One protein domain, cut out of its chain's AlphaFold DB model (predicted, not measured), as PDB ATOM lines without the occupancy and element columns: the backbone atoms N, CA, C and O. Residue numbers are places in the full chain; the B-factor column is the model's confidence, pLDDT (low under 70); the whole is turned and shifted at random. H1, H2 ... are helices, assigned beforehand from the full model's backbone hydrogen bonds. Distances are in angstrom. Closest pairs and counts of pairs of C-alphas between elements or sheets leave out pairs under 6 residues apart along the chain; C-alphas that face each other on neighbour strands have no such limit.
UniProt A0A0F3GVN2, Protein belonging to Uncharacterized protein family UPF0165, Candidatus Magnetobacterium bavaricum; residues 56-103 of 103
ATOM      1  N   GLU A  56     133.066  78.395  54.167       53.72
ATOM      2  CA  GLU A  56     133.301  79.696  54.795       53.72
ATOM      3  C   GLU A  56     132.269  79.983  55.903       53.72
ATOM      4  O   GLU A  56     132.538  80.769  56.805       53.72
ATOM      5  N   GLY A  57     131.088  79.354  55.842       57.72
ATOM      6  CA  GLY A  57     130.071  79.397  56.884       57.72
ATOM      7  C   GLY A  57     130.503  78.769  58.212       57.72
ATOM      8  O   GLY A  57     130.296  79.394  59.239       57.72
ATOM      9  N   PHE A  58     131.149  77.598  58.223       57.38
ATOM     10  CA  PHE A  58     131.457  76.876  59.467       57.38
ATOM     11  C   PHE A  58     132.498  77.598  60.334       57.38
ATOM     12  O   PHE A  58     132.294  77.770  61.533       57.38
ATOM     13  N   VAL A  59     133.590  78.080  59.727       64.50
ATOM     14  CA  VAL A  59     134.620  78.847  60.456       64.50
ATOM     15  C   VAL A  59     134.024  80.150  60.995       64.50
ATOM     16  O   VAL A  59     134.179  80.456  62.175       64.50
ATOM     17  N   LYS A  60     133.250  80.870  60.168       70.88
ATOM     18  CA  LYS A  60     132.564  82.106  60.580       70.88
ATOM     19  C   LYS A  60     131.524  81.854  61.675       70.88
ATOM     20  O   LYS A  60     131.336  82.707  62.541       70.88
ATOM     21  N   ASP A  61     130.838  80.714  61.644       74.44
ATOM     22  CA  ASP A  61     129.862  80.322  62.659       74.44
ATOM     23  C   ASP A  61     130.548  80.036  63.996       74.44
ATOM     24  O   ASP A  61     130.132  80.593  65.010       74.44
ATOM     25  N   PHE A  62     131.638  79.268  63.992       72.25
ATOM     26  CA  PHE A  62     132.411  78.980  65.198       72.25
ATOM     27  C   PHE A  62     133.048  80.238  65.804       72.25
ATOM     28  O   PHE A  62     132.945  80.466  67.010       72.25
ATOM     29  N   GLU A  63     133.675  81.087  64.986       79.88
ATOM     30  CA  GLU A  63     134.259  82.351  65.451       79.88
ATOM     31  C   GLU A  63     133.195  83.284  66.030       79.88
ATOM     32  O   GLU A  63     133.407  83.890  67.083       79.88
ATOM     33  N   ARG A  64     132.025  83.365  65.382       84.88
ATOM     34  CA  ARG A  64     130.885  84.131  65.894       84.88
ATOM     35  C   ARG A  64     130.395  83.570  67.223       84.88
ATOM     36  O   ARG A  64     130.159  84.348  68.141       84.88
ATOM     37  N   GLU A  65     130.213  82.258  67.333       86.38
ATOM     38  CA  GLU A  65     129.771  81.621  68.576       86.38
ATOM     39  C   GLU A  65     130.761  81.878  69.711       86.38
ATOM     40  O   GLU A  65     130.350  82.305  70.786       86.38
ATOM     41  N   LYS A  66     132.062  81.726  69.452       85.25
ATOM     42  CA  LYS A  66     133.110  82.028  70.427       85.25
ATOM     43  C   LYS A  66     133.078  83.491  70.872       85.25
ATOM     44  O   LYS A  66     133.131  83.769  72.066       85.25
ATOM     45  N   PHE A  67     132.959  84.422  69.925       91.81
ATOM     46  CA  PHE A  67     132.834  85.845  70.236       91.81
ATOM     47  C   PHE A  67     131.605  86.128  71.113       91.81
ATOM     48  O   PHE A  67     131.697  86.874  72.087       91.81
ATOM     49  N   LEU A  68     130.457  85.519  70.804       93.31
ATOM     50  CA  LEU A  68     129.239  85.685  71.596       93.31
ATOM     51  C   LEU A  68     129.386  85.105  73.008       93.31
ATOM     52  O   LEU A  68     128.971  85.763  73.960       93.31
ATOM     53  N   ASP A  69     130.011  83.935  73.158       91.88
ATOM     54  CA  ASP A  69     130.285  83.322  74.465       91.88
ATOM     55  C   ASP A  69     131.186  84.231  75.332       91.88
ATOM     56  O   ASP A  69     130.935  84.427  76.528       91.88
ATOM     57  N   GLU A  70     132.202  84.859  74.728       94.44
ATOM     58  CA  GLU A  70     133.078  85.833  75.395       94.44
ATOM     59  C   GLU A  70     132.320  87.106  75.812       94.44
ATOM     60  O   GLU A  70     132.476  87.572  76.944       94.44
ATOM     61  N   VAL A  71     131.454  87.644  74.942       95.56
ATOM     62  CA  VAL A  71     130.617  88.821  75.243       95.56
ATOM     63  C   VAL A  71     129.629  88.531  76.371       95.56
ATOM     64  O   VAL A  71     129.485  89.353  77.276       95.56
ATOM     65  N   VAL A  72     128.970  87.369  76.351       95.06
ATOM     66  CA  VAL A  72     128.052  86.942  77.421       95.06
ATOM     67  C   VAL A  72     128.799  86.848  78.746       95.06
ATOM     68  O   VAL A  72     128.366  87.432  79.737       95.06
ATOM     69  N   THR A  73     129.968  86.206  78.751       95.94
ATOM     70  CA  THR A  73     130.806  86.088  79.951       95.94
ATOM     71  C   THR A  73     131.228  87.460  80.482       95.94
ATOM     72  O   THR A  73     131.151  87.718  81.684       95.94
ATOM     73  N   ALA A  74     131.655  88.371  79.603       95.56
ATOM     74  CA  ALA A  74     132.024  89.731  79.986       95.56
ATOM     75  C   ALA A  74     130.832  90.513  80.563       95.56
ATOM     76  O   ALA A  74     130.983  91.203  81.573       95.56
ATOM     77  N   PHE A  75     129.645  90.370  79.969       95.69
ATOM     78  CA  PHE A  75     128.419  90.999  80.455       95.69
ATOM     79  C   PHE A  75     127.999  90.474  81.833       95.69
ATOM     80  O   PHE A  75     127.667  91.265  82.717       95.69
ATOM     81  N   ASP A  76     128.056  89.160  82.043       97.38
ATOM     82  CA  ASP A  76     127.752  88.549  83.337       97.38
ATOM     83  C   ASP A  76     128.754  88.993  84.409       97.38
ATOM     84  O   ASP A  76     128.361  89.348  85.523       97.38
ATOM     85  N   ASN A  77     130.045  89.059  84.074       97.12
ATOM     86  CA  ASN A  77     131.074  89.586  84.973       97.12
ATOM     87  C   ASN A  77     130.817  91.054  85.348       97.12
ATOM     88  O   ASN A  77     130.963  91.417  86.515       97.12
ATOM     89  N   LEU A  78     130.395  91.883  84.387       96.62
ATOM     90  CA  LEU A  78     130.029  93.280  84.623       96.62
ATOM     91  C   LEU A  78     128.817  93.393  85.559       96.62
ATOM     92  O   LEU A  78     128.874  94.107  86.556       96.62
ATOM     93  N   ARG A  79     127.744  92.640  85.288       96.06
ATOM     94  CA  ARG A  79     126.528  92.570  86.125       96.06
ATOM     95  C   ARG A  79     126.813  92.131  87.560       96.06
ATOM     96  O   ARG A  79     126.162  92.607  88.486       96.06
ATOM     97  N   ASN A  80     127.755  91.208  87.736       97.50
ATOM     98  CA  ASN A  80     128.133  90.667  89.041       97.50
ATOM     99  C   ASN A  80     129.095  91.578  89.824       97.50
ATOM    100  O   ASN A  80     129.401  91.276  90.977       97.50
ATOM    101  N   ASN A  81     129.550  92.689  89.238       97.62
ATOM    102  CA  ASN A  81     130.333  93.721  89.909       97.62
ATOM    103  C   ASN A  81     129.448  94.957  90.180       97.62
ATOM    104  O   ASN A  81     129.241  95.757  89.271       97.62
ATOM    105  N   PRO A  82     128.952  95.160  91.418       97.19
ATOM    106  CA  PRO A  82     128.002  96.232  91.718       97.19
ATOM    107  C   PRO A  82     128.499  97.636  91.365       97.19
ATOM    108  O   PRO A  82     127.712  98.445  90.888       97.19
ATOM    109  N   GLN A  83     129.791  97.915  91.572       97.19
ATOM    110  CA  GLN A  83     130.368  99.224  91.270       97.19
ATOM    111  C   GLN A  83     130.410  99.465  89.757       97.19
ATOM    112  O   GLN A  83     129.893 100.468  89.275       97.19
ATOM    113  N   ALA A  84     130.979  98.521  89.004       96.06
ATOM    114  CA  ALA A  84     131.073  98.646  87.551       96.06
ATOM    115  C   ALA A  84     129.684  98.645  86.883       96.06
ATOM    116  O   ALA A  84     129.477  99.298  85.866       96.06
ATOM    117  N   TRP A  85     128.709  97.948  87.474       97.38
ATOM    118  CA  TRP A  85     127.326  97.965  87.007       97.38
ATOM    119  C   TRP A  85     126.641  99.321  87.223       97.38
ATOM    120  O   TRP A  85     125.873  99.763  86.369       97.38
ATOM    121  N   GLU A  86     126.912 100.000  88.341       97.31
ATOM    122  CA  GLU A  86     126.405 101.355  88.588       97.31
ATOM    123  C   GLU A  86     126.985 102.366  87.586       97.31
ATOM    124  O   GLU A  86     126.238 103.176  87.033       97.31
ATOM    125  N   GLU A  87     128.287 102.271  87.300       96.88
ATOM    126  CA  GLU A  87     128.973 103.081  86.283       96.88
ATOM    127  C   GLU A  87     128.363 102.856  84.883       96.88
ATOM    128  O   GLU A  87     127.954 103.816  84.230       96.88
ATOM    129  N   GLU A  88     128.169 101.598  84.470       96.75
ATOM    130  CA  GLU A  88     127.525 101.235  83.196       96.75
ATOM    131  C   GLU A  88     126.090 101.785  83.079       96.75
ATOM    132  O   GLU A  88     125.687 102.285  82.029       96.75
ATOM    133  N   LEU A  89     125.286 101.724  84.147       96.12
ATOM    134  CA  LEU A  89     123.929 102.288  84.140       96.12
ATOM    135  C   LEU A  89     123.937 103.815  84.008       96.12
ATOM    136  O   LEU A  89     123.072 104.378  83.327       96.12
ATOM    137  N   ALA A  90     124.893 104.490  84.650       95.06
ATOM    138  CA  ALA A  90     125.064 105.933  84.526       95.06
ATOM    139  C   ALA A  90     125.457 106.325  83.094       95.06
ATOM    140  O   ALA A  90     124.868 107.256  82.537       95.06
ATOM    141  N   GLU A  91     126.381 105.582  82.479       94.38
ATOM    142  CA  GLU A  91     126.748 105.761  81.075       94.38
ATOM    143  C   GLU A  91     125.548 105.527  80.157       94.38
ATOM    144  O   GLU A  91     125.197 106.413  79.376       94.38
ATOM    145  N   ARG A  92     124.843 104.396  80.287       93.69
ATOM    146  CA  ARG A  92     123.643 104.093  79.485       93.69
ATOM    147  C   ARG A  92     122.609 105.201  79.549       93.69
ATOM    148  O   ARG A  92     122.091 105.602  78.517       93.69
ATOM    149  N   LYS A  93     122.345 105.738  80.740       92.19
ATOM    150  CA  LYS A  93     121.421 106.863  80.913       92.19
ATOM    151  C   LYS A  93     121.897 108.123  80.184       92.19
ATOM    152  O   LYS A  93     121.076 108.875  79.662       92.19
ATOM    153  N   ALA A  94     123.205 108.378  80.145       90.25
ATOM    154  CA  ALA A  94     123.766 109.477  79.365       90.25
ATOM    155  C   ALA A  94     123.581 109.256  77.850       90.25
ATOM    156  O   ALA A  94     123.200 110.194  77.154       90.25
ATOM    157  N   TRP A  95     123.758 108.023  77.363       88.62
ATOM    158  CA  TRP A  95     123.544 107.634  75.960       88.62
ATOM    159  C   TRP A  95     122.064 107.586  75.544       88.62
ATOM    160  O   TRP A  95     121.712 107.935  74.418       88.62
ATOM    161  N   GLU A  96     121.151 107.207  76.436       86.38
ATOM    162  CA  GLU A  96     119.710 107.262  76.157       86.38
ATOM    163  C   GLU A  96     119.279 108.689  75.796       86.38
ATOM    164  O   GLU A  96     118.525 108.887  74.842       86.38
ATOM    165  N   ASN A  97     119.850 109.699  76.463       80.12
ATOM    166  CA  ASN A  97     119.571 111.099  76.151       80.12
ATOM    167  C   ASN A  97     120.050 111.506  74.744       80.12
ATOM    168  O   ASN A  97     119.431 112.380  74.139       80.12
ATOM    169  N   THR A  98     121.089 110.861  74.192       80.00
ATOM    170  CA  THR A  98     121.584 111.138  72.828       80.00
ATOM    171  C   THR A  98     120.745 110.471  71.739       80.00
ATOM    172  O   THR A  98     120.848 110.840  70.575       80.00
ATOM    173  N   THR A  99     119.890 109.502  72.085       71.00
ATOM    174  CA  THR A  99     119.025 108.810  71.105       71.00
ATOM    175  C   THR A  99     117.885 109.715  70.615       71.00
ATOM    176  O   THR A  99     117.325 109.503  69.542       71.00
ATOM    177  N   THR A 100     117.575 110.766  71.376       65.94
ATOM    178  CA  THR A 100     116.570 111.787  71.044       65.94
ATOM    179  C   THR A 100     117.117 112.946  70.199       65.94
ATOM    180  O   THR A 100     116.335 113.779  69.757       65.94
ATOM    181  N   ASP A 101     118.431 113.020  69.959       65.12
ATOM    182  CA  ASP A 101     119.109 114.165  69.319       65.12
ATOM    183  C   ASP A 101     119.048 114.137  67.772       65.12
ATOM    184  O   ASP A 101     119.978 114.527  67.069       65.12
ATOM    185  N   GLY A 102     117.955 113.612  67.210       65.31
ATOM    186  CA  GLY A 102     117.820 113.421  65.761       65.31
ATOM    187  C   GLY A 102     116.432 113.017  65.253       65.31
ATOM    188  O   GLY A 102     116.322 112.612  64.094       65.31
ATOM    189  N   LEU A 103     115.397 113.126  66.094       55.53
ATOM    190  CA  LEU A 103     113.981 113.105  65.702       55.53
ATOM    191  C   LEU A 103     113.363 114.489  65.909       55.53
ATOM    192  O   LEU A 103     113.678 115.120  66.942       55.53
TER     193      LEU A 103
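Overview. This is residues 56 to 103 of the 103 residues of the protein "Protein belonging to Uncharacterized protein family UPF0165" of Candidatus Magnetobacterium bavaricum (UniProt A0A0F3GVN2). Two long helices, H1 and then H2, meet near their ends at a two-residue turn and make a wide, flat V. The arms stick out freely over residues 56 to 74 of H1 and residues 89 to 103, of which 89 to 98 belong to H2, and a short tail runs on past H2. The printed part has 48 residues with two named helices and no named strand, in the class all helix. It is extended, with a radius of gyration of the C-alphas of 15.8 A and spans of 40 by 33 by 7 A.

Along the chain. H1 holds residues 56 to 79 and is 34.5 A long, from C-alpha 56 at (133.301, 79.696, 54.795). H2 holds residues 82 to 98 and is 24.9 A long, ending with C-alpha 98 at (121.584, 111.138, 72.828).

Arrangement. H1 and H2 touch only at the corner by their tight link, and only just, with 3 pairs of C-alphas within 8 A. H1 touches H2 with residues 78 to 79 alone, and H2 touches H1 with residues 84 to 85 alone; the closest C-alphas of the two helices, those of Arg 79 and Trp 85, are 5.5 A apart. The helices run opposite ways at a steep tilt of 69 degrees, only just short of about perpendicular. Every O i to N i+4 pair is within hydrogen-bond range in H1, and 11 of 13 in H2.

Size, cuts and confidence. The two C-alphas farthest apart, of Glu 56 and Gln 83, are 41.5 A apart. The printed part has no cut and no long link. Mean pLDDT of the printed part is 85.8; residues 56 to 59 and 100 to 103 are under 70.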